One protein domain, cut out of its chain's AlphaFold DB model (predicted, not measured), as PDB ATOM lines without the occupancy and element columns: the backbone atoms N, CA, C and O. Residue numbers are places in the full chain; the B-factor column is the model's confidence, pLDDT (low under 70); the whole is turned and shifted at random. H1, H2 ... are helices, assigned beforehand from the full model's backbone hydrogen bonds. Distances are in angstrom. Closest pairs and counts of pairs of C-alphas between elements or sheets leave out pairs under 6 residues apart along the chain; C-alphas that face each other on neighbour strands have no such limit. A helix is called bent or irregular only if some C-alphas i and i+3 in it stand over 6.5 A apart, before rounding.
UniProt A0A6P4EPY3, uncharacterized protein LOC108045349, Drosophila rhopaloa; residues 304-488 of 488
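This is residues 304 to 488 of the 488 residues of the protein "uncharacterized protein LOC108045349" of Drosophila rhopaloa (UniProt A0A6P4EPY3). The body is a helical cluster in which the hairpin of H1 and H2 and the oppositely running pair H3 and H6 are bridged by short H5, while H8 leads away from H1 as a perpendicular arm. H7, H9 and H10 gather at the far end of H6, and the long links 409 to 441 and 457 to 475 run between that end and H8, tied by a short antiparallel pairing of residues 420 to 421 with 470 to 471; residues 457 to 463 stick out past H8. The printed part has 185 residues, with ten named helices, H1 to H10 in chain order, and no named strand, an all helix class. It is compact, with a radius of gyration of the C-alphas of 18.2 A and spans of 50 by 50 by 28 A.

H6, residues 377 to 393, touches H3, residues 345 to 356, at a shallow tilt of 26 degrees, opposite ways; their closest C-alphas, Leu 348 and Leu 383, are 6.5 A apart. H5, residues 368 to 375, only just touches H3, with 3 pairs of C-alphas within 8 A, through residues 354 to 355 of H3 alone; the closest C-alphas, Ile 355 and Asn 374, are 4.7 A apart. H4, residues 360 to 363, also only just touches H5, with 3 such pairs, the closest Glu 361 and Leu 371 at 6.7 A. H1, residues 306 to 317, and H2, residues 328 to 335, form a helical hairpin at a shallow tilt of 18 degrees, with C-alphas Leu 317 and Leu 328 closest at 6.4 A. H2 touches H5, with C-alphas Leu 328 and Val 369 closest at 6.7 A. H8, residues 442 to 456, is about perpendicular to H1 at 89 degrees and only just touches it, with 3 pairs, the closest C-alphas being Phe 311 and Ala 442 at 6.6 A. H7, residues 399 to 408, is close to but not clearly touching H6, and likewise H9, residues 476 to 479; C-alphas Arg 393 and Phe 402 are closest at 6.3 A, Thr 399 and Leu 477 at 6.4 A. H10, residues 481 to 484, and H9 meet only through their link. Every O i to N i+4 pair is within hydrogen-bond range in H1, H3, H5 and H7, against 2 of 4 in H2, 12 of 13 in H6 and 8 of 11 in H8; H4, H9 and H10 are too short for one.

H1 begins at C-alpha 306 (3.840, 28.388, 22.449) and H10 ends at C-alpha 484 (0.008, 28.090, 43.877). H6 is 25.1 A long, H8 21.2 A, H1 16.7 A and H3 16.6 A. H2 is irregular, C-alphas 329 and 332 being 7.2 A apart.

The C-alphas farthest apart, Asn 408 and Gly 458, are 52.4 A apart. The printed part has no cut, and the links H7 to H8 and H8 to H9 are long. The pLDDT is under 70 at residues 320 to 325, 473 to 474, 480 and 482 to 488.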
ATOM      1  N   ASN A 304       1.874  34.944  20.590       90.56
ATOM      2  CA  ASN A 304       0.511  34.503  20.320       90.56
ATOM      3  C   ASN A 304       0.325  33.032  20.730       90.56
ATOM      4  O   ASN A 304      -0.750  32.616  21.147       90.56
ATOM      5  N   SER A 305       1.367  32.208  20.598       90.94
ATOM      6  CA  SER A 305       1.293  30.772  20.881       90.94
ATOM      7  C   SER A 305       2.639  30.203  21.320       90.94
ATOM      8  O   SER A 305       3.691  30.657  20.876       90.94
ATOM      9  N   GLU A 306       2.621  29.138  22.128       93.62
ATOM     10  CA  GLU A 306       3.840  28.388  22.449       93.62
ATOM     11  C   GLU A 306       4.463  27.713  21.210       93.62
ATOM     12  O   GLU A 306       5.668  27.467  21.192       93.62
ATOM     13  N   MET A 307       3.694  27.474  20.136       93.38
ATOM     14  CA  MET A 307       4.244  26.994  18.859       93.38
ATOM     15  C   MET A 307       5.260  27.988  18.281       93.38
ATOM     16  O   MET A 307       6.265  27.574  17.710       93.38
ATOM     17  N   GLU A 308       5.053  29.295  18.469       94.19
ATOM     18  CA  GLU A 308       6.004  30.324  18.025       94.19
ATOM     19  C   GLU A 308       7.319  30.243  18.809       94.19
ATOM     20  O   GLU A 308       8.395  30.407  18.238       94.19
ATOM     21  N   VAL A 309       7.245  29.938  20.109       95.25
ATOM     22  CA  VAL A 309       8.421  29.727  20.967       95.25
ATOM     23  C   VAL A 309       9.189  28.485  20.516       95.25
ATOM     24  O   VAL A 309      10.412  28.530  20.385       95.25
ATOM     25  N   PHE A 310       8.477  27.396  20.215       94.94
ATOM     26  CA  PHE A 310       9.067  26.173  19.673       94.94
ATOM     27  C   PHE A 310       9.802  26.436  18.348       94.94
ATOM     28  O   PHE A 310      10.979  26.097  18.216       94.94
ATOM     29  N   PHE A 311       9.160  27.115  17.392       93.88
ATOM     30  CA  PHE A 311       9.801  27.462  16.121       93.88
ATOM     31  C   PHE A 311      10.959  28.454  16.285       93.88
ATOM     32  O   PHE A 311      11.957  28.340  15.573       93.88
ATOM     33  N   ALA A 312      10.883  29.388  17.236       94.44
ATOM     34  CA  ALA A 312      11.992  30.285  17.553       94.44
ATOM     35  C   ALA A 312      13.228  29.518  18.056       94.44
ATOM     36  O   ALA A 312      14.347  29.813  17.630       94.44
ATOM     37  N   VAL A 313      13.033  28.504  18.909       94.56
ATOM     38  CA  VAL A 313      14.114  27.626  19.389       94.56
ATOM     39  C   VAL A 313      14.713  26.815  18.241       94.56
ATOM     40  O   VAL A 313      15.935  26.803  18.089       94.56
ATOM     41  N   LEU A 314      13.879  26.198  17.395       91.88
ATOM     42  CA  LEU A 314      14.355  25.463  16.216       91.88
ATOM     43  C   LEU A 314      15.172  26.358  15.278       91.88
ATOM     44  O   LEU A 314      16.257  25.973  14.848       91.88
ATOM     45  N   ARG A 315      14.697  27.580  15.019       91.62
ATOM     46  CA  ARG A 315      15.389  28.564  14.179       91.62
ATOM     47  C   ARG A 315      16.768  28.937  14.735       91.62
ATOM     48  O   ARG A 315      17.712  29.063  13.961       91.62
ATOM     49  N   TRP A 316      16.899  29.109  16.052       93.25
ATOM     50  CA  TRP A 316      18.186  29.430  16.683       93.25
ATOM     51  C   TRP A 316      19.158  28.241  16.682       93.25
ATOM     52  O   TRP A 316      20.346  28.418  16.404       93.25
ATOM     53  N   LEU A 317      18.653  27.032  16.963       90.56
ATOM     54  CA  LEU A 317      19.434  25.789  16.958       90.56
ATOM     55  C   LEU A 317      19.899  25.397  15.552       90.56
ATOM     56  O   LEU A 317      20.998  24.871  15.400       90.56
ATOM     57  N   GLY A 318      19.072  25.663  14.537       86.88
ATOM     58  CA  GLY A 318      19.366  25.373  13.134       86.88
ATOM     59  C   GLY A 318      20.352  26.353  12.504       86.88
ATOM     60  O   GLY A 318      20.807  26.138  11.383       86.88
ATOM     61  N   HIS A 319      20.701  27.431  13.209       85.50
ATOM     62  CA  HIS A 319      21.709  28.368  12.751       85.50
ATOM     63  C   HIS A 319      23.114  27.886  13.115       85.50
ATOM     64  O   HIS A 319      23.516  27.907  14.278       85.50
ATOM     65  N   SER A 320      23.886  27.509  12.101       69.25
ATOM     66  CA  SER A 320      25.321  27.256  12.230       69.25
ATOM     67  C   SER A 320      26.089  28.561  12.017       69.25
ATOM     68  O   SER A 320      26.196  29.045  10.889       69.25
ATOM     69  N   SER A 321      26.619  29.136  13.097       64.56
ATOM     70  CA  SER A 321      27.570  30.249  13.010       64.56
ATOM     71  C   SER A 321      28.977  29.703  12.723       64.56
ATOM     72  O   SER A 321      29.316  28.634  13.236       64.56
ATOM     73  N   PRO A 322      29.826  30.403  11.944       59.25
ATOM     74  CA  PRO A 322      31.216  29.995  11.714       59.25
ATOM     75  C   PRO A 322      32.034  29.828  13.006       59.25
ATOM     76  O   PRO A 322      32.984  29.049  13.016       59.25
ATOM     77  N   ASP A 323      31.653  30.516  14.087       58.72
ATOM     78  CA  ASP A 323      32.355  30.476  15.375       58.72
ATOM     79  C   ASP A 323      31.886  29.331  16.300       58.72
ATOM     80  O   ASP A 323      32.596  28.962  17.234       58.72
ATOM     81  N   GLU A 324      30.708  28.743  16.052       60.75
ATOM     82  CA  GLU A 324      30.109  27.699  16.897       60.75
ATOM     83  C   GLU A 324      29.441  26.624  16.017       60.75
ATOM     84  O   GLU A 324      28.255  26.725  15.685       60.75
ATOM     85  N   PRO A 325      30.193  25.587  15.601       62.03
ATOM     86  CA  PRO A 325      29.760  24.687  14.533       62.03
ATOM     87  C   PRO A 325      28.585  23.777  14.920       62.03
ATOM     88  O   PRO A 325      27.897  23.280  14.028       62.03
ATOM     89  N   THR A 326      28.307  23.580  16.216       71.69
ATOM     90  CA  THR A 326      27.242  22.667  16.660       71.69
ATOM     91  C   THR A 326      26.505  23.185  17.895       71.69
ATOM     92  O   THR A 326      26.977  23.041  19.019       71.69
ATOM     93  N   ARG A 327      25.292  23.717  17.699       84.00
ATOM     94  CA  ARG A 327      24.384  24.145  18.785       84.00
ATOM     95  C   ARG A 327      23.472  23.031  19.310       84.00
ATOM     96  O   ARG A 327      22.818  23.198  20.335       84.00
ATOM     97  N   LEU A 328      23.464  21.868  18.653       84.88
ATOM     98  CA  LEU A 328      22.637  20.706  19.014       84.88
ATOM     99  C   LEU A 328      22.786  20.230  20.473       84.88
ATOM    100  O   LEU A 328      21.764  19.880  21.062       84.88
ATOM    101  N   PRO A 329      23.974  20.258  21.120       87.31
ATOM    102  CA  PRO A 329      24.087  19.878  22.534       87.31
ATOM    103  C   PRO A 329      23.235  20.746  23.474       87.31
ATOM    104  O   PRO A 329      22.853  20.303  24.555       87.31
ATOM    105  N   LEU A 330      22.907  21.974  23.061       88.94
ATOM    106  CA  LEU A 330      22.089  22.922  23.820       88.94
ATOM    107  C   LEU A 330      20.582  22.711  23.602       88.94
ATOM    108  O   LEU A 330      19.774  23.364  24.262       88.94
ATOM    109  N   MET A 331      20.190  21.794  22.710       90.62
ATOM    110  CA  MET A 331      18.793  21.531  22.361       90.62
ATOM    111  C   MET A 331      17.953  21.192  23.589       90.62
ATOM    112  O   MET A 331      16.941  21.848  23.811       90.62
ATOM    113  N   ARG A 332      18.377  20.227  24.418       89.25
ATOM    114  CA  ARG A 332      17.625  19.835  25.625       89.25
ATOM    115  C   ARG A 332      17.408  21.015  26.571       89.25
ATOM    116  O   ARG A 332      16.299  21.239  27.053       89.25
ATOM    117  N   ARG A 333      18.452  21.825  26.770       91.75
ATOM    118  CA  ARG A 333      18.403  23.026  27.611       91.75
ATOM    119  C   ARG A 333      17.356  24.021  27.099       91.75
ATOM    120  O   ARG A 333      16.518  24.466  27.878       91.75
ATOM    121  N   LEU A 334      17.346  24.324  25.802       92.44
ATOM    122  CA  LEU A 334      16.395  25.283  25.229       92.44
ATOM    123  C   LEU A 334      14.977  24.719  25.082       92.44
ATOM    124  O   LEU A 334      14.014  25.428  25.361       92.44
ATOM    125  N   MET A 335      14.832  23.441  24.722       92.12
ATOM    126  CA  MET A 335      13.529  22.775  24.637       92.12
ATOM    127  C   MET A 335      12.839  22.702  26.000       92.12
ATOM    128  O   MET A 335      11.626  22.858  26.066       92.12
ATOM    129  N   SER A 336      13.588  22.601  27.103       91.56
ATOM    130  CA  SER A 336      13.011  22.679  28.455       91.56
ATOM    131  C   SER A 336      12.324  24.020  28.768       91.56
ATOM    132  O   SER A 336      11.488  24.097  29.668       91.56
ATOM    133  N   CYS A 337      12.647  25.083  28.020       93.56
ATOM    134  CA  CYS A 337      12.005  26.390  28.158       93.56
ATOM    135  C   CYS A 337      10.669  26.482  27.406       93.56
ATOM    136  O   CYS A 337       9.901  27.413  27.663       93.56
ATOM    137  N   VAL A 338      10.393  25.550  26.486       94.62
ATOM    138  CA  VAL A 338       9.142  25.474  25.725       94.62
ATOM    139  C   VAL A 338       8.087  24.759  26.565       94.62
ATOM    140  O   VAL A 338       8.297  23.669  27.094       94.62
ATOM    141  N   ARG A 339       6.908  25.364  26.697       94.00
ATOM    142  CA  ARG A 339       5.812  24.832  27.517       94.00
ATOM    143  C   ARG A 339       4.933  23.889  26.712       94.00
ATOM    144  O   ARG A 339       3.811  24.237  26.365       94.00
ATOM    145  N   PHE A 340       5.409  22.668  26.475       93.62
ATOM    146  CA  PHE A 340       4.676  21.658  25.693       93.62
ATOM    147  C   PHE A 340       3.229  21.426  26.167       93.62
ATOM    148  O   PHE A 340       2.345  21.192  25.351       93.62
ATOM    149  N   HIS A 341       2.972  21.592  27.466       92.25
ATOM    150  CA  HIS A 341       1.654  21.551  28.117       92.25
ATOM    151  C   HIS A 341       0.627  22.559  27.557       92.25
ATOM    152  O   HIS A 341      -0.569  22.395  27.774       92.25
ATOM    153  N   HIS A 342       1.092  23.599  26.860       91.50
ATOM    154  CA  HIS A 342       0.283  24.661  26.254       91.50
ATOM    155  C   HIS A 342       0.385  24.684  24.722       91.50
ATOM    156  O   HIS A 342      -0.065  25.635  24.087       91.50
ATOM    157  N   LEU A 343       0.962  23.644  24.108       93.25
ATOM    158  CA  LEU A 343       0.897  23.447  22.661       93.25
ATOM    159  C   LEU A 343      -0.457  22.837  22.259       93.25
ATOM    160  O   LEU A 343      -1.051  22.085  23.037       93.25
ATOM    161  N   PRO A 344      -0.951  23.093  21.034       92.19
ATOM    162  CA  PRO A 344      -2.136  22.416  20.518       92.19
ATOM    163  C   PRO A 344      -1.970  20.895  20.506       92.19
ATOM    164  O   PRO A 344      -0.956  20.375  20.031       92.19
ATOM    165  N   MET A 345      -3.004  20.164  20.929       92.25
ATOM    166  CA  MET A 345      -2.982  18.691  20.940       92.25
ATOM    167  C   MET A 345      -2.679  18.101  19.564       92.25
ATOM    168  O   MET A 345      -1.917  17.145  19.449       92.25
ATOM    169  N   THR A 346      -3.216  18.702  18.500       91.19
ATOM    170  CA  THR A 346      -2.941  18.276  17.122       91.19
ATOM    171  C   THR A 346      -1.461  18.381  16.764       91.19
ATOM    172  O   THR A 346      -0.954  17.544  16.024       91.19
ATOM    173  N   PHE A 347      -0.769  19.395  17.288       93.19
ATOM    174  CA  PHE A 347       0.658  19.586  17.058       93.19
ATOM    175  C   PHE A 347       1.478  18.560  17.849       93.19
ATOM    176  O   PHE A 347       2.339  17.895  17.278       93.19
ATOM    177  N   LEU A 348       1.140  18.327  19.121       93.12
ATOM    178  CA  LEU A 348       1.783  17.287  19.931       93.12
ATOM    179  C   LEU A 348       1.638  15.894  19.303       93.12
ATOM    180  O   LEU A 348       2.608  15.138  19.262       93.12
ATOM    181  N   PHE A 349       0.456  15.553  18.775       92.44
ATOM    182  CA  PHE A 349       0.260  14.281  18.075       92.44
ATOM    183  C   PHE A 349       1.144  14.165  16.836       92.44
ATOM    184  O   PHE A 349       1.734  13.108  16.632       92.44
ATOM    185  N   SER A 350       1.288  15.246  16.061       91.38
ATOM    186  CA  SER A 350       2.177  15.251  14.896       91.38
ATOM    187  C   SER A 350       3.652  15.059  15.272       91.38
ATOM    188  O   SER A 350       4.350  14.309  14.596       91.38
ATOM    189  N   LEU A 351       4.107  15.644  16.389       91.56
ATOM    190  CA  LEU A 351       5.465  15.439  16.909       91.56
ATOM    191  C   LEU A 351       5.671  14.006  17.419       91.56
ATOM    192  O   LEU A 351       6.692  13.377  17.160       91.56
ATOM    193  N   ARG A 352       4.687  13.442  18.121       91.88
ATOM    194  CA  ARG A 352       4.763  12.047  18.571       91.88
ATOM    195  C   ARG A 352       4.809  11.081  17.388       91.88
ATOM    196  O   ARG A 352       5.554  10.105  17.410       91.88
ATOM    197  N   GLU A 353       4.021  11.349  16.348       90.38
ATOM    198  CA  GLU A 353       4.062  10.571  15.113       90.38
ATOM    199  C   GLU A 353       5.432  10.689  14.434       90.38
ATOM    200  O   GLU A 353       5.982   9.669  14.028       90.38
ATOM    201  N   SER A 354       6.031  11.887  14.373       88.25
ATOM    202  CA  SER A 354       7.361  12.060  13.776       88.25
ATOM    203  C   SER A 354       8.460  11.286  14.501       88.25
ATOM    204  O   SER A 354       9.374  10.788  13.847       88.25
ATOM    205  N   ILE A 355       8.360  11.133  15.824       89.00
ATOM    206  CA  ILE A 355       9.333  10.365  16.616       89.00
ATOM    207  C   ILE A 355       9.202   8.854  16.382       89.00
ATOM    208  O   ILE A 355      10.215   8.148  16.325       89.00
ATOM    209  N   ASN A 356       7.967   8.369  16.229       88.06
ATOM    210  CA  ASN A 356       7.650   6.952  16.031       88.06
ATOM    211  C   ASN A 356       7.800   6.477  14.578       88.06
ATOM    212  O   ASN A 356       7.626   5.289  14.306       88.06
ATOM    213  N   ARG A 357       8.095   7.376  13.632       88.06
ATOM    214  CA  ARG A 357       8.278   7.000  12.226       88.06
ATOM    215  C   ARG A 357       9.531   6.136  12.039       88.06
ATOM    216  O   ARG A 357      10.596   6.532  12.515       88.06
ATOM    217  N   PRO A 358       9.435   5.013  11.301       84.94
ATOM    218  CA  PRO A 358      10.593   4.169  11.003       84.94
ATOM    219  C   PRO A 358      11.611   4.900  10.112       84.94
ATOM    220  O   PRO A 358      12.807   4.828  10.369       84.94
ATOM    221  N   ASP A 359      11.140   5.706   9.157       88.50
ATOM    222  CA  ASP A 359      11.984   6.380   8.154       88.50
ATOM    223  C   ASP A 359      12.446   7.785   8.594       88.50
ATOM    224  O   ASP A 359      12.772   8.649   7.776       88.50
ATOM    225  N   LYS A 360      12.432   8.070   9.904       86.00
ATOM    226  CA  LYS A 360      12.693   9.420  10.438       86.00
ATOM    227  C   LYS A 360      14.099   9.940  10.127       86.00
ATOM    228  O   LYS A 360      14.268  11.141   9.933       86.00
ATOM    229  N   GLU A 361      15.090   9.058  10.051       85.38
ATOM    230  CA  GLU A 361      16.474   9.436   9.739       85.38
ATOM    231  C   GLU A 361      16.609  10.000   8.324       85.38
ATOM    232  O   GLU A 361      17.307  10.990   8.112       85.38
ATOM    233  N   GLU A 362      15.901   9.409   7.360       84.00
ATOM    234  CA  GLU A 362      15.918   9.855   5.968       84.00
ATOM    235  C   GLU A 362      15.034  11.092   5.770       84.00
ATOM    236  O   GLU A 362      15.458  12.063   5.140       84.00
ATOM    237  N   LEU A 363      13.846  11.107   6.385       84.88
ATOM    238  CA  LEU A 363      12.883  12.201   6.258       84.88
ATOM    239  C   LEU A 363      13.389  13.521   6.863       84.88
ATOM    240  O   LEU A 363      13.184  14.582   6.275       84.88
ATOM    241  N   PHE A 364      14.043  13.465   8.029       85.19
ATOM    242  CA  PHE A 364      14.549  14.648   8.736       85.19
ATOM    243  C   PHE A 364      16.035  14.916   8.488       85.19
ATOM    244  O   PHE A 364      16.589  15.848   9.059       85.19
ATOM    245  N   ARG A 365      16.686  14.183   7.577       80.88
ATOM    246  CA  ARG A 365      18.048  14.489   7.121       80.88
ATOM    247  C   ARG A 365      18.286  15.967   6.744       80.88
ATOM    248  O   ARG A 365      19.362  16.466   7.081       80.88
ATOM    249  N   PRO A 366      17.364  16.681   6.059       81.81
ATOM    250  CA  PRO A 366      17.565  18.101   5.756       81.81
ATOM    251  C   PRO A 366      17.415  19.028   6.975       81.81
ATOM    252  O   PRO A 366      17.880  20.163   6.911       81.81
ATOM    253  N   ASP A 367      16.804  18.569   8.073       84.88
ATOM    254  CA  ASP A 367      16.640  19.329   9.316       84.88
ATOM    255  C   ASP A 367      17.317  18.592  10.491       84.88
ATOM    256  O   ASP A 367      16.685  17.798  11.202       84.88
ATOM    257  N   PRO A 368      18.617  18.850  10.731       84.75
ATOM    258  CA  PRO A 368      19.375  18.154  11.767       84.75
ATOM    259  C   PRO A 368      18.851  18.434  13.182       84.75
ATOM    260  O   PRO A 368      19.101  17.639  14.088       84.75
ATOM    261  N   VAL A 369      18.124  19.536  13.393       87.50
ATOM    262  CA  VAL A 369      17.571  19.887  14.706       87.50
ATOM    263  C   VAL A 369      16.342  19.040  15.002       87.50
ATOM    264  O   VAL A 369      16.257  18.449  16.078       87.50
ATOM    265  N   LEU A 370      15.411  18.934  14.048       87.19
ATOM    266  CA  LEU A 370      14.250  18.052  14.192       87.19
ATOM    267  C   LEU A 370      14.665  16.584  14.277       87.19
ATOM    268  O   LEU A 370      14.085  15.836  15.063       87.19
ATOM    269  N   LEU A 371      15.692  16.171  13.531       88.31
ATOM    270  CA  LEU A 371      16.247  14.826  13.655       88.31
ATOM    271  C   LEU A 371      16.812  14.572  15.060       88.31
ATOM    272  O   LEU A 371      16.513  13.538  15.658       88.31
ATOM    273  N   ALA A 372      17.584  15.517  15.607       87.88
ATOM    274  CA  ALA A 372      18.112  15.420  16.966       87.88
ATOM    275  C   ALA A 372      16.982  15.348  18.004       87.88
ATOM    276  O   ALA A 372      17.025  14.491  18.885       87.88
ATOM    277  N   PHE A 373      15.942  16.175  17.862       90.19
ATOM    278  CA  PHE A 373      14.757  16.140  18.723       90.19
ATOM    279  C   PHE A 373      14.049  14.783  18.648       90.19
ATOM    280  O   PHE A 373      13.742  14.189  19.676       90.19
ATOM    281  N   ASN A 374      13.866  14.242  17.439       89.12
ATOM    282  CA  ASN A 374      13.199  12.957  17.229       89.12
ATOM    283  C   ASN A 374      14.021  11.731  17.667       89.12
ATOM    284  O   ASN A 374      13.504  10.606  17.708       89.12
ATOM    285  N   SER A 375      15.304  11.937  17.947       88.50
ATOM    286  CA  SER A 375      16.231  10.907  18.418       88.50
ATOM    287  C   SER A 375      16.427  10.952  19.937       88.50
ATOM    288  O   SER A 375      16.971  10.007  20.504       88.50
ATOM    289  N   ASP A 376      15.994  12.025  20.604       89.62
ATOM    290  CA  ASP A 376      16.163  12.208  22.042       89.62
ATOM    291  C   ASP A 376      15.090  11.423  22.822       89.62
ATOM    292  O   ASP A 376      13.892  11.641  22.619       89.62
ATOM    293  N   PRO A 377      15.469  10.507  23.733       86.69
ATOM    294  CA  PRO A 377      14.501   9.692  24.470       86.69
ATOM    295  C   PRO A 377      13.642  10.522  25.439       86.69
ATOM    296  O   PRO A 377      12.496  10.162  25.709       86.69
ATOM    297  N   GLU A 378      14.162  11.649  25.936       89.50
ATOM    298  CA  GLU A 378      13.423  12.567  26.813       89.50
ATOM    299  C   GLU A 378      12.336  13.356  26.065       89.50
ATOM    300  O   GLU A 378      11.366  13.803  26.678       89.50
ATOM    301  N   ALA A 379      12.436  13.498  24.739       89.88
ATOM    302  CA  ALA A 379      11.415  14.186  23.955       89.88
ATOM    303  C   ALA A 379      10.068  13.446  24.013       89.88
ATOM    304  O   ALA A 379       9.025  14.077  24.182       89.88
ATOM    305  N   MET A 380      10.074  12.109  23.951       90.50
ATOM    306  CA  MET A 380       8.842  11.314  24.044       90.50
ATOM    307  C   MET A 380       8.179  11.433  25.407       90.50
ATOM    308  O   MET A 380       6.979  11.697  25.478       90.50
ATOM    309  N   THR A 381       8.954  11.310  26.485       91.50
ATOM    310  CA  THR A 381       8.414  11.426  27.846       91.50
ATOM    311  C   THR A 381       7.839  12.822  28.090       91.50
ATOM    312  O   THR A 381       6.768  12.966  28.681       91.50
ATOM    313  N   MET A 382       8.487  13.864  27.561       91.62
ATOM    314  CA  MET A 382       7.994  15.238  27.617       91.62
ATOM    315  C   MET A 382       6.661  15.416  26.875       91.62
ATOM    316  O   MET A 382       5.749  16.058  27.404       91.62
ATOM    317  N   LEU A 383       6.519  14.833  25.678       93.50
ATOM    318  CA  LEU A 383       5.269  14.873  24.913       93.50
ATOM    319  C   LEU A 383       4.146  14.101  25.612       93.50
ATOM    320  O   LEU A 383       3.024  14.597  25.676       93.50
ATOM    321  N   GLU A 384       4.429  12.923  26.165       91.75
ATOM    322  CA  GLU A 384       3.447  12.109  26.891       91.75
ATOM    323  C   GLU A 384       2.936  12.814  28.152       91.75
ATOM    324  O   GLU A 384       1.724  12.855  28.390       91.75
ATOM    325  N   HIS A 385       3.830  13.434  28.926       91.31
ATOM    326  CA  HIS A 385       3.450  14.246  30.082       91.31
ATOM    327  C   HIS A 385       2.584  15.444  29.676       91.31
ATOM    328  O   HIS A 385       1.550  15.691  30.298       91.31
ATOM    329  N   ALA A 386       2.953  16.149  28.602       92.81
ATOM    330  CA  ALA A 386       2.179  17.276  28.091       92.81
ATOM    331  C   ALA A 386       0.781  16.855  27.605       92.81
ATOM    332  O   ALA A 386      -0.212  17.483  27.970       92.81
ATOM    333  N   MET A 387       0.685  15.766  26.836       92.62
ATOM    334  CA  MET A 387      -0.594  15.214  26.374       92.62
ATOM    335  C   MET A 387      -1.479  14.776  27.541       92.62
ATOM    336  O   MET A 387      -2.679  15.045  27.531       92.62
ATOM    337  N   SER A 388      -0.894  14.133  28.554       91.12
ATOM    338  CA  SER A 388      -1.614  13.702  29.757       91.12
ATOM    339  C   SER A 388      -2.148  14.900  30.538       91.12
ATOM    340  O   SER A 388      -3.317  14.918  30.910       91.12
ATOM    341  N   PHE A 389      -1.330  15.939  30.725       91.62
ATOM    342  CA  PHE A 389      -1.745  17.184  31.369       91.62
ATOM    343  C   PHE A 389      -2.909  17.853  30.636       91.62
ATOM    344  O   PHE A 389      -3.889  18.237  31.273       91.62
ATOM    345  N   ILE A 390      -2.830  17.963  29.306       91.00
ATOM    346  CA  ILE A 390      -3.910  18.550  28.506       91.00
ATOM    347  C   ILE A 390      -5.171  17.688  28.598       91.00
ATOM    348  O   ILE A 390      -6.258  18.223  28.797       91.00
ATOM    349  N   GLY A 391      -5.027  16.363  28.519       90.25
ATOM    350  CA  GLY A 391      -6.129  15.418  28.682       90.25
ATOM    351  C   GLY A 391      -6.851  15.587  30.019       90.25
ATOM    352  O   GLY A 391      -8.073  15.689  30.027       90.25
ATOM    353  N   VAL A 392      -6.106  15.694  31.125       89.62
ATOM    354  CA  VAL A 392      -6.667  15.957  32.458       89.62
ATOM    355  C   VAL A 392      -7.325  17.335  32.504       89.62
ATOM    356  O   VAL A 392      -8.456  17.444  32.958       89.62
ATOM    357  N   ARG A 393      -6.685  18.393  31.988       88.62
ATOM    358  CA  ARG A 393      -7.279  19.742  31.996       88.62
ATOM    359  C   ARG A 393      -8.592  19.810  31.213       88.62
ATOM    360  O   ARG A 393      -9.487  20.527  31.637       88.62
ATOM    361  N   CYS A 394      -8.724  19.061  30.119       87.94
ATOM    362  CA  CYS A 394      -9.964  18.974  29.343       87.94
ATOM    363  C   CYS A 394     -11.108  18.242  30.071       87.94
ATOM    364  O   CYS A 394     -12.241  18.324  29.614       87.94
ATOM    365  N   GLN A 395     -10.831  17.501  31.149       88.12
ATOM    366  CA  GLN A 395     -11.859  16.789  31.923       88.12
ATOM    367  C   GLN A 395     -12.528  17.667  32.986       88.12
ATOM    368  O   GLN A 395     -13.588  17.297  33.483       88.12
ATOM    369  N   TYR A 396     -11.923  18.807  33.331       86.62
ATOM    370  CA  TYR A 396     -12.399  19.701  34.382       86.62
ATOM    371  C   TYR A 396     -12.576  21.109  33.826       86.62
ATOM    372  O   TYR A 396     -11.604  21.729  33.385       86.62
ATOM    373  N   ASP A 397     -13.794  21.639  33.893       79.19
ATOM    374  CA  ASP A 397     -14.064  23.033  33.535       79.19
ATOM    375  C   ASP A 397     -13.512  23.978  34.615       79.19
ATOM    376  O   ASP A 397     -12.833  24.967  34.303       79.19
ATOM    377  N   ASP A 398     -13.715  23.626  35.893       84.88
ATOM    378  CA  ASP A 398     -13.201  24.399  37.019       84.88
ATOM    379  C   ASP A 398     -11.681  24.238  37.182       84.88
ATOM    380  O   ASP A 398     -11.102  23.150  37.186       84.88
ATOM    381  N   THR A 399     -11.025  25.384  37.331       83.75
ATOM    382  CA  THR A 399      -9.577  25.474  37.496       83.75
ATOM    383  C   THR A 399      -9.147  25.014  38.886       83.75
ATOM    384  O   THR A 399      -8.071  24.434  39.020       83.75
ATOM    385  N   ASP A 400      -9.966  25.241  39.916       83.62
ATOM    386  CA  ASP A 400      -9.616  24.873  41.290       83.62
ATOM    387  C   ASP A 400      -9.686  23.346  41.492       83.62
ATOM    388  O   ASP A 400      -8.763  22.758  42.066       83.62
ATOM    389  N   GLU A 401     -10.704  22.685  40.931       86.50
ATOM    390  CA  GLU A 401     -10.792  21.217  40.885       86.50
ATOM    391  C   GLU A 401      -9.607  20.601  40.135       86.50
ATOM    392  O   GLU A 401      -8.950  19.687  40.641       86.50
ATOM    393  N   PHE A 402      -9.268  21.154  38.966       88.56
ATOM    394  CA  PHE A 402      -8.100  20.729  38.199       88.56
ATOM    395  C   PHE A 402      -6.800  20.816  39.019       88.56
ATOM    396  O   PHE A 402      -6.024  19.858  39.066       88.56
ATOM    397  N   LEU A 403      -6.563  21.941  39.703       86.81
ATOM    398  CA  LEU A 403      -5.367  22.127  40.530       86.81
ATOM    399  C   LEU A 403      -5.323  21.154  41.718       86.81
ATOM    400  O   LEU A 403      -4.245  20.647  42.045       86.81
ATOM    401  N   ALA A 404      -6.469  20.850  42.335       86.62
ATOM    402  CA  ALA A 404      -6.565  19.867  43.415       86.62
ATOM    403  C   ALA A 404      -6.224  18.448  42.931       86.62
ATOM    404  O   ALA A 404      -5.454  17.733  43.577       86.62
ATOM    405  N   VAL A 405      -6.723  18.057  41.756       88.19
ATOM    406  CA  VAL A 405      -6.390  16.775  41.115       88.19
ATOM    407  C   VAL A 405      -4.896  16.708  40.803       88.19
ATOM    408  O   VAL A 405      -4.238  15.719  41.134       88.19
ATOM    409  N   CYS A 406      -4.311  17.778  40.254       87.44
ATOM    410  CA  CYS A 406      -2.871  17.826  40.020       87.44
ATOM    411  C   CYS A 406      -2.055  17.690  41.314       87.44
ATOM    412  O   CYS A 406      -1.049  16.978  41.318       87.44
ATOM    413  N   ALA A 407      -2.483  18.323  42.413       86.19
ATOM    414  CA  ALA A 407      -1.827  18.190  43.714       86.19
ATOM    415  C   ALA A 407      -1.889  16.744  44.240       86.19
ATOM    416  O   ALA A 407      -0.861  16.190  44.638       86.19
ATOM    417  N   ASN A 408      -3.062  16.111  44.168       88.50
ATOM    418  CA  ASN A 408      -3.286  14.748  44.658       88.50
ATOM    419  C   ASN A 408      -2.485  13.703  43.871       88.50
ATOM    420  O   ASN A 408      -1.889  12.800  44.458       88.50
ATOM    421  N   HIS A 409      -2.418  13.850  42.547       84.88
ATOM    422  CA  HIS A 409      -1.707  12.923  41.663       84.88
ATOM    423  C   HIS A 409      -0.239  13.306  41.415       84.88
ATOM    424  O   HIS A 409       0.428  12.670  40.602       84.88
ATOM    425  N   ARG A 410       0.283  14.326  42.117       83.50
ATOM    426  CA  ARG A 410       1.654  14.854  41.962       83.50
ATOM    427  C   ARG A 410       2.004  15.225  40.514       83.50
ATOM    428  O   ARG A 410       3.151  15.097  40.089       83.50
ATOM    429  N   ILE A 411       1.022  15.721  39.764       84.06
ATOM    430  CA  ILE A 411       1.213  16.200  38.395       84.06
ATOM    431  C   ILE A 411       1.853  17.591  38.455       84.06
ATOM    432  O   ILE A 411       1.379  18.496  39.148       84.06
ATOM    433  N   GLY A 412       2.954  17.778  37.727       82.88
ATOM    434  CA  GLY A 412       3.630  19.067  37.630       82.88
ATOM    435  C   GLY A 412       2.774  20.099  36.895       82.88
ATOM    436  O   GLY A 412       2.644  20.038  35.679       82.88
ATOM    437  N   VAL A 413       2.211  21.070  37.619       86.44
ATOM    438  CA  VAL A 413       1.446  22.166  37.003       86.44
ATOM    439  C   VAL A 413       2.382  23.172  36.335       86.44
ATOM    440  O   VAL A 413       3.246  23.758  36.995       86.44
ATOM    441  N   VAL A 414       2.165  23.406  35.039       87.94
ATOM    442  CA  VAL A 414       2.862  24.417  34.237       87.94
ATOM    443  C   VAL A 414       1.874  25.512  33.845       87.94
ATOM    444  O   VAL A 414       0.839  25.235  33.245       87.94
ATOM    445  N   PHE A 415       2.196  26.765  34.158       89.31
ATOM    446  CA  PHE A 415       1.343  27.914  33.838       89.31
ATOM    447  C   PHE A 415       1.575  28.419  32.404       89.31
ATOM    448  O   PHE A 415       2.709  28.341  31.917       89.31
ATOM    449  N   PRO A 416       0.536  28.939  31.724       89.25
ATOM    450  CA  PRO A 416       0.677  29.498  30.381       89.25
ATOM    451  C   PRO A 416       1.478  30.810  30.386       89.25
ATOM    452  O   PRO A 416       1.841  31.346  31.434       89.25
ATOM    453  N   ARG A 417       1.822  31.316  29.198       90.25
ATOM    454  CA  ARG A 417       2.439  32.645  29.035       90.25
ATOM    455  C   ARG A 417       1.375  33.737  29.149       90.25
ATOM    456  O   ARG A 417       0.181  33.464  29.072       90.25
ATOM    457  N   HIS A 418       1.820  34.985  29.244       88.88
ATOM    458  CA  HIS A 418       0.963  36.129  28.953       88.88
ATOM    459  C   HIS A 418       0.773  36.224  27.439       88.88
ATOM    460  O   HIS A 418       1.625  36.772  26.739       88.88
ATOM    461  N   TRP A 419      -0.315  35.635  26.946       88.88
ATOM    462  CA  TRP A 419      -0.630  35.647  25.525       88.88
ATOM    463  C   TRP A 419      -0.915  37.056  25.033       88.88
ATOM    464  O   TRP A 419      -1.513  37.884  25.727       88.88
ATOM    465  N   VAL A 420      -0.505  37.305  23.798       89.44
ATOM    466  CA  VAL A 420      -0.797  38.546  23.107       89.44
ATOM    467  C   VAL A 420      -1.437  38.257  21.761       89.44
ATOM    468  O   VAL A 420      -1.139  37.247  21.138       89.44
ATOM    469  N   TYR A 421      -2.296  39.157  21.302       88.50
ATOM    470  CA  TYR A 421      -2.901  39.096  19.982       88.50
ATOM    471  C   TYR A 421      -2.314  40.182  19.089       88.50
ATOM    472  O   TYR A 421      -2.482  41.379  19.341       88.50
ATOM    473  N   HIS A 422      -1.648  39.764  18.017       87.50
ATOM    474  CA  HIS A 422      -1.183  40.667  16.973       87.50
ATOM    475  C   HIS A 422      -2.176  40.681  15.793       87.50
ATOM    476  O   HIS A 422      -2.409  39.631  15.197       87.50
ATOM    477  N   PRO A 423      -2.717  41.839  15.364       86.25
ATOM    478  CA  PRO A 423      -3.704  41.909  14.277       86.25
ATOM    479  C   PRO A 423      -3.215  41.374  12.925       86.25
ATOM    480  O   PRO A 423      -4.008  40.899  12.124       86.25
ATOM    481  N   LYS A 424      -1.902  41.449  12.661       85.88
ATOM    482  CA  LYS A 424      -1.279  40.868  11.454       85.88
ATOM    483  C   LYS A 424      -1.028  39.355  11.539       85.88
ATOM    484  O   LYS A 424      -0.521  38.788  10.578       85.88
ATOM    485  N   CYS A 425      -1.302  38.713  12.676       87.00
ATOM    486  CA  CYS A 425      -1.077  37.280  12.834       87.00
ATOM    487  C   CYS A 425      -2.184  36.491  12.111       87.00
ATOM    488  O   CYS A 425      -3.353  36.639  12.469       87.00
ATOM    489  N   PRO A 426      -1.854  35.655  11.107       83.94
ATOM    490  CA  PRO A 426      -2.863  35.018  10.259       83.94
ATOM    491  C   PRO A 426      -3.542  33.808  10.916       83.94
ATOM    492  O   PRO A 426      -4.644  33.434  10.528       83.94
ATOM    493  N   TYR A 427      -2.894  33.188  11.905       84.19
ATOM    494  CA  TYR A 427      -3.329  31.923  12.513       84.19
ATOM    495  C   TYR A 427      -3.843  32.070  13.951       84.19
ATOM    496  O   TYR A 427      -4.179  31.068  14.589       84.19
ATOM    497  N   HIS A 428      -3.878  33.290  14.492       81.44
ATOM    498  CA  HIS A 428      -4.264  33.535  15.876       81.44
ATOM    499  C   HIS A 428      -5.589  34.290  15.981       81.44
ATOM    500  O   HIS A 428      -5.871  35.190  15.195       81.44
ATOM    501  N   LEU A 429      -6.408  33.924  16.969       77.81
ATOM    502  CA  LEU A 429      -7.718  34.525  17.215       77.81
ATOM    503  C   LEU A 429      -7.664  35.450  18.429       77.81
ATOM    504  O   LEU A 429      -6.901  35.228  19.363       77.81
ATOM    505  N   ARG A 430      -8.524  36.472  18.436       76.12
ATOM    506  CA  ARG A 430      -8.616  37.444  19.538       76.12
ATOM    507  C   ARG A 430      -9.177  36.844  20.833       76.12
ATOM    508  O   ARG A 430      -8.962  37.399  21.899       76.12
ATOM    509  N   SER A 431      -9.917  35.744  20.747       75.44
ATOM    510  CA  SER A 431     -10.384  34.994  21.912       75.44
ATOM    511  C   SER A 431      -9.740  33.618  21.881       75.44
ATOM    512  O   SER A 431      -9.879  32.889  20.897       75.44
ATOM    513  N   LEU A 432      -9.013  33.293  22.947       75.38
ATOM    514  CA  LEU A 432      -8.420  31.982  23.149       75.38
ATOM    515  C   LEU A 432      -9.203  31.244  24.220       75.38
ATOM    516  O   LEU A 432      -9.306  31.708  25.353       75.38
ATOM    517  N   ALA A 433      -9.706  30.074  23.852       77.94
ATOM    518  CA  ALA A 433     -10.221  29.100  24.792       77.94
ATOM    519  C   ALA A 433      -9.292  27.887  24.794       77.94
ATOM    520  O   ALA A 433      -8.823  27.445  23.742       77.94
ATOM    521  N   PHE A 434      -9.023  27.361  25.984       81.19
ATOM    522  CA  PHE A 434      -8.414  26.050  26.124       81.19
ATOM    523  C   PHE A 434      -9.467  24.972  25.800       81.19
ATOM    524  O   PHE A 434     -10.611  25.128  26.228       81.19
ATOM    525  N   PRO A 435      -9.125  23.879  25.094       83.56
ATOM    526  CA  PRO A 435      -7.816  23.546  24.527       83.56
ATOM    527  C   PRO A 435      -7.488  24.355  23.266       83.56
ATOM    528  O   PRO A 435      -8.349  24.607  22.427       83.56
ATOM    529  N   TYR A 436      -6.214  24.711  23.094       86.38
ATOM    530  CA  TYR A 436      -5.764  25.487  21.938       86.38
ATOM    531  C   TYR A 436      -5.840  24.676  20.633       86.38
ATOM    532  O   TYR A 436      -5.375  23.537  20.573       86.38
ATOM    533  N   GLN A 437      -6.390  25.281  19.574       82.56
ATOM    534  CA  GLN A 437      -6.669  24.605  18.291       82.56
ATOM    535  C   GLN A 437      -5.971  25.228  17.073       82.56
ATOM    536  O   GLN A 437      -6.193  24.781  15.949       82.56
ATOM    537  N   HIS A 438      -5.153  26.264  17.259       84.31
ATOM    538  CA  HIS A 438      -4.472  26.913  16.138       84.31
ATOM    539  C   HIS A 438      -3.513  25.932  15.440       84.31
ATOM    540  O   HIS A 438      -2.874  25.095  16.079       84.31
ATOM    541  N   ARG A 439      -3.427  26.027  14.110       85.19
ATOM    542  CA  ARG A 439      -2.566  25.183  13.271       85.19
ATOM    543  C   ARG A 439      -1.881  26.071  12.246       85.19
ATOM    544  O   ARG A 439      -2.560  26.770  11.501       85.19
ATOM    545  N   PHE A 440      -0.557  26.042  12.234       90.88
ATOM    546  CA  PHE A 440       0.265  26.758  11.266       90.88
ATOM    547  C   PHE A 440       1.610  26.054  11.104       90.88
ATOM    548  O   PHE A 440       2.020  25.258  11.955       90.88
ATOM    549  N   THR A 441       2.267  26.319   9.984       89.25
ATOM    550  CA  THR A 441       3.555  25.730   9.617       89.25
ATOM    551  C   THR A 441       4.719  26.655   9.975       89.25
ATOM    552  O   THR A 441       4.541  27.843  10.246       89.25
ATOM    553  N   ALA A 442       5.944  26.124   9.939       86.94
ATOM    554  CA  ALA A 442       7.151  26.933  10.111       86.94
ATOM    555  C   ALA A 442       7.290  28.024   9.025       86.94
ATOM    556  O   ALA A 442       7.860  29.081   9.293       86.94
ATOM    557  N   SER A 443       6.744  27.789   7.826       89.56
ATOM    558  CA  SER A 443       6.694  28.774   6.740       89.56
ATOM    559  C   SER A 443       5.750  29.927   7.072       89.56
ATOM    560  O   SER A 443       6.180  31.076   7.031       89.56
ATOM    561  N   ASP A 444       4.524  29.628   7.523       91.94
ATOM    562  CA  ASP A 444       3.554  30.655   7.942       91.94
ATOM    563  C   ASP A 444       4.115  31.524   9.079       91.94
ATOM    564  O   ASP A 444       3.939  32.743   9.105       91.94
ATOM    565  N   PHE A 445       4.833  30.893  10.018       93.12
ATOM    566  CA  PHE A 445       5.549  31.593  11.080       93.12
ATOM    567  C   PHE A 445       6.640  32.513  10.528       93.12
ATOM    568  O   PHE A 445       6.754  33.660  10.955       93.12
ATOM    569  N   GLY A 446       7.438  32.023   9.575       90.94
ATOM    570  CA  GLY A 446       8.483  32.799   8.915       90.94
ATOM    571  C   GLY A 446       7.936  34.037   8.205       90.94
ATOM    572  O   GLY A 446       8.478  35.128   8.391       90.94
ATOM    573  N   ASP A 447       6.839  33.886   7.463       92.00
ATOM    574  CA  ASP A 447       6.179  34.976   6.740       92.00
ATOM    575  C   ASP A 447       5.578  36.007   7.700       92.00
ATOM    576  O   ASP A 447       5.758  37.218   7.535       92.00
ATOM    577  N   TYR A 448       4.925  35.537   8.767       92.56
ATOM    578  CA  TYR A 448       4.408  36.407   9.815       92.56
ATOM    579  C   TYR A 448       5.532  37.195  10.500       92.56
ATOM    580  O   TYR A 448       5.443  38.422  10.613       92.56
ATOM    581  N   VAL A 449       6.621  36.529  10.891       92.56
ATOM    582  CA  VAL A 449       7.788  37.172  11.502       92.56
ATOM    583  C   VAL A 449       8.416  38.202  10.555       92.56
ATOM    584  O   VAL A 449       8.734  39.313  10.979       92.56
ATOM    585  N   ALA A 450       8.538  37.894   9.263       90.94
ATOM    586  CA  ALA A 450       9.020  38.851   8.268       90.94
ATOM    587  C   ALA A 450       8.095  40.077   8.153       90.94
ATOM    588  O   ALA A 450       8.571  41.210   8.040       90.94
ATOM    589  N   SER A 451       6.775  39.880   8.248       91.00
ATOM    590  CA  SER A 451       5.801  40.974   8.190       91.00
ATOM    591  C   SER A 451       5.948  41.955   9.361       91.00
ATOM    592  O   SER A 451       5.979  43.167   9.144       91.00
ATOM    593  N   ILE A 452       6.122  41.459  10.591       90.38
ATOM    594  CA  ILE A 452       6.239  42.304  11.790       90.38
ATOM    595  C   ILE A 452       7.594  43.004  11.871       90.38
ATOM    596  O   ILE A 452       7.691  44.091  12.434       90.38
ATOM    597  N   GLN A 453       8.650  42.444  11.276       89.38
ATOM    598  CA  GLN A 453       9.960  43.099  11.246       89.38
ATOM    599  C   GLN A 453       9.918  44.475  10.584       89.38
ATOM    600  O   GLN A 453      10.654  45.372  11.002       89.38
ATOM    601  N   THR A 454       9.038  44.656   9.596       87.50
ATOM    602  CA  THR A 454       8.855  45.942   8.914       87.50
ATOM    603  C   THR A 454       8.379  47.047   9.864       87.50
ATOM    604  O   THR A 454       8.830  48.186   9.744       87.50
ATOM    605  N   ASP A 455       7.577  46.708  10.879       86.25
ATOM    606  CA  ASP A 455       7.075  47.664  11.877       86.25
ATOM    607  C   ASP A 455       8.163  48.108  12.865       86.25
ATOM    608  O   ASP A 455       8.101  49.190  13.450       86.25
ATOM    609  N   TRP A 456       9.193  47.280  13.040       86.38
ATOM    610  CA  TRP A 456      10.281  47.514  13.986       86.38
ATOM    611  C   TRP A 456      11.549  48.074  13.331       86.38
ATOM    612  O   TRP A 456      12.603  48.114  13.972       86.38
ATOM    613  N   VAL A 457      11.488  48.549  12.084       83.62
ATOM    614  CA  VAL A 457      12.628  49.176  11.390       83.62
ATOM    615  C   VAL A 457      13.063  50.478  12.090       83.62
ATOM    616  O   VAL A 457      12.285  51.184  12.731       83.62
ATOM    617  N   GLY A 458      14.360  50.804  12.024       82.88
ATOM    618  CA  GLY A 458      14.903  52.025  12.629       82.88
ATOM    619  C   GLY A 458      14.862  51.992  14.160       82.88
ATOM    620  O   GLY A 458      15.428  51.085  14.769       82.88
ATOM    621  N   LYS A 459      14.207  52.973  14.796       71.94
ATOM    622  CA  LYS A 459      14.031  53.013  16.264       71.94
ATOM    623  C   LYS A 459      12.845  52.174  16.761       71.94
ATOM    624  O   LYS A 459      12.688  52.040  17.971       71.94
ATOM    625  N   GLY A 460      12.072  51.583  15.850       81.12
ATOM    626  CA  GLY A 460      10.799  50.946  16.165       81.12
ATOM    627  C   GLY A 460       9.660  51.959  16.363       81.12
ATOM    628  O   GLY A 460       9.876  53.168  16.226       81.12
ATOM    629  N   PRO A 461       8.450  51.468  16.670       81.81
ATOM    630  CA  PRO A 461       7.269  52.293  16.909       81.81
ATOM    631  C   PRO A 461       7.442  53.183  18.148       81.81
ATOM    632  O   PRO A 461       8.058  52.776  19.137       81.81
ATOM    633  N   ALA A 462       6.859  54.386  18.110       77.00
ATOM    634  CA  ALA A 462       6.965  55.376  19.188       77.00
ATOM    635  C   ALA A 462       6.433  54.858  20.537       77.00
ATOM    636  O   ALA A 462       7.012  55.158  21.576       77.00
ATOM    637  N   ASP A 463       5.400  54.011  20.510       80.81
ATOM    638  CA  ASP A 463       4.763  53.453  21.711       80.81
ATOM    639  C   ASP A 463       5.417  52.151  22.202       80.81
ATOM    640  O   ASP A 463       4.818  51.411  22.987       80.81
ATOM    641  N   HIS A 464       6.607  51.810  21.697       79.94
ATOM    642  CA  HIS A 464       7.281  50.539  21.985       79.94
ATOM    643  C   HIS A 464       6.396  49.312  21.682       79.94
ATOM    644  O   HIS A 464       6.433  48.312  22.387       79.94
ATOM    645  N   GLY A 465       5.559  49.390  20.647       77.06
ATOM    646  CA  GLY A 465       4.752  48.263  20.174       77.06
ATOM    647  C   GLY A 465       3.451  48.023  20.939       77.06
ATOM    648  O   GLY A 465       2.704  47.134  20.547       77.06
ATOM    649  N   LYS A 466       3.116  48.839  21.951       80.31
ATOM    650  CA  LYS A 466       1.834  48.732  22.679       80.31
ATOM    651  C   LYS A 466       0.605  48.872  21.777       80.31
ATOM    652  O   LYS A 466      -0.419  48.275  22.055       80.31
ATOM    653  N   SER A 467       0.695  49.672  20.718       83.06
ATOM    654  CA  SER A 467      -0.389  49.864  19.746       83.06
ATOM    655  C   SER A 467      -0.451  48.766  18.679       83.06
ATOM    656  O   SER A 467      -1.470  48.630  18.008       83.06
ATOM    657  N   LEU A 468       0.612  47.969  18.525       82.12
ATOM    658  CA  LEU A 468       0.681  46.877  17.548       82.12
ATOM    659  C   LEU A 468       0.052  45.584  18.071       82.12
ATOM    660  O   LEU A 468      -0.244  44.682  17.292       82.12
ATOM    661  N   VAL A 469      -0.114  45.476  19.387       84.44
ATOM    662  CA  VAL A 469      -0.426  44.229  20.070       84.44
ATOM    663  C   VAL A 469      -1.512  44.472  21.109       84.44
ATOM    664  O   VAL A 469      -1.472  45.459  21.836       84.44
ATOM    665  N   LEU A 470      -2.477  43.562  21.193       84.56
ATOM    666  CA  LEU A 470      -3.482  43.546  22.248       84.56
ATOM    667  C   LEU A 470      -3.102  42.490  23.282       84.56
ATOM    668  O   LEU A 470      -2.915  41.325  22.936       84.56
ATOM    669  N   ASP A 471      -3.009  42.885  24.546       82.94
ATOM    670  CA  ASP A 471      -2.882  41.921  25.635       82.94
ATOM    671  C   ASP A 471      -4.194  41.142  25.764       82.94
ATOM    672  O   ASP A 471      -5.272  41.738  25.832       82.94
ATOM    673  N   LEU A 472      -4.102  39.814  25.749       81.00
ATOM    674  CA  LEU A 472      -5.264  38.955  25.937       81.00
ATOM    675  C   LEU A 472      -5.605  38.831  27.420       81.00
ATOM    676  O   LEU A 472      -4.738  38.964  28.289       81.00
ATOM    677  N   ASP A 473      -6.881  38.562  27.700       67.88
ATOM    678  CA  ASP A 473      -7.341  38.323  29.063       67.88
ATOM    679  C   ASP A 473      -6.550  37.178  29.699       67.88
ATOM    680  O   ASP A 473      -6.246  36.164  29.066       67.88
ATOM    681  N   PHE A 474      -6.216  37.351  30.978       67.25
ATOM    682  CA  PHE A 474      -5.475  36.349  31.729       67.25
ATOM    683  C   PHE A 474      -6.229  35.020  31.725       67.25
ATOM    684  O   PHE A 474      -7.371  34.954  32.195       67.25
ATOM    685  N   ASP A 475      -5.545  33.967  31.269       71.94
ATOM    686  CA  ASP A 475      -5.997  32.587  31.424       71.94
ATOM    687  C   ASP A 475      -6.430  32.365  32.889       71.94
ATOM    688  O   ASP A 475      -5.710  32.790  33.806       71.94
ATOM    689  N   PRO A 476      -7.588  31.730  33.150       72.69
ATOM    690  CA  PRO A 476      -8.032  31.414  34.505       72.69
ATOM    691  C   PRO A 476      -6.944  30.764  35.379       72.69
ATOM    692  O   PRO A 476      -6.846  31.086  36.564       72.69
ATOM    693  N   LEU A 477      -6.059  29.945  34.793       76.69
ATOM    694  CA  LEU A 477      -4.909  29.343  35.477       76.69
ATOM    695  C   LEU A 477      -3.909  30.386  36.001       76.69
ATOM    696  O   LEU A 477      -3.329  30.199  37.072       76.69
ATOM    697  N   LEU A 478      -3.707  31.500  35.292       75.38
ATOM    698  CA  LEU A 478      -2.780  32.559  35.709       75.38
ATOM    699  C   LEU A 478      -3.279  33.329  36.932       75.38
ATOM    700  O   LEU A 478      -2.463  33.765  37.744       75.38
ATOM    701  N   ARG A 479      -4.599  33.435  37.134       71.94
ATOM    702  CA  ARG A 479      -5.172  34.113  38.313       71.94
ATOM    703  C   ARG A 479      -4.753  33.451  39.628       71.94
ATOM    704  O   ARG A 479      -4.615  34.127  40.644       71.94
ATOM    705  N   ARG A 480      -4.509  32.136  39.604       68.12
ATOM    706  CA  ARG A 480      -4.082  31.336  40.763       68.12
ATOM    707  C   ARG A 480      -2.564  31.143  40.851       68.12
ATOM    708  O   ARG A 480      -2.092  30.552  41.821       68.12
ATOM    709  N   GLN A 481      -1.780  31.671  39.905       71.75
ATOM    710  CA  GLN A 481      -0.328  31.451  39.842       71.75
ATOM    711  C   GLN A 481       0.395  31.896  41.125       71.75
ATOM    712  O   GLN A 481       1.242  31.166  41.638       71.75
ATOM    713  N   SER A 482       0.050  33.067  41.671       61.78
ATOM    714  CA  SER A 482       0.669  33.594  42.899       61.78
ATOM    715  C   SER A 482       0.309  32.783  44.144       61.78
ATOM    716  O   SER A 482       1.139  32.643  45.034       61.78
ATOM    717  N   GLN A 483      -0.907  32.228  44.198       60.12
ATOM    718  CA  GLN A 483      -1.353  31.388  45.312       60.12
ATOM    719  C   GLN A 483      -0.671  30.023  45.253       60.12
ATOM    720  O   GLN A 483      -0.081  29.600  46.234       60.12
ATOM    721  N   TRP A 484      -0.640  29.388  44.078       62.34
ATOM    722  CA  TRP A 484       0.008  28.090  43.877       62.34
ATOM    723  C   TRP A 484       1.525  28.115  44.111       62.34
ATOM    724  O   TRP A 484       2.087  27.154  44.633       62.34
ATOM    725  N   LYS A 485       2.203  29.215  43.746       60.09
ATOM    726  CA  LYS A 485       3.634  29.406  44.037       60.09
ATOM    727  C   LYS A 485       3.927  29.606  45.530       60.09
ATOM    728  O   LYS A 485       5.074  29.437  45.910       60.09
ATOM    729  N   ALA A 486       2.936  29.981  46.342       57.00
ATOM    730  CA  ALA A 486       3.089  30.155  47.787       57.00
ATOM    731  C   ALA A 486       2.793  28.870  48.587       57.00
ATOM    732  O   ALA A 486       3.206  28.766  49.738       57.00
ATOM    733  N   THR A 487       2.073  27.906  47.999       53.09
ATOM    734  CA  THR A 487       1.723  26.617  48.631       53.09
ATOM    735  C   THR A 487       2.744  25.500  48.386       53.09
ATOM    736  O   THR A 487       2.608  24.426  48.970       53.09
ATOM    737  N   LYS A 488       3.731  25.727  47.513       45.41
ATOM    738  CA  LYS A 488       4.904  24.866  47.297       45.41
ATOM    739  C   LYS A 488       6.118  25.483  47.965       45.41
ATOM    740  O   LYS A 488       6.951  24.692  48.458       45.41
TER     741      LYS A 488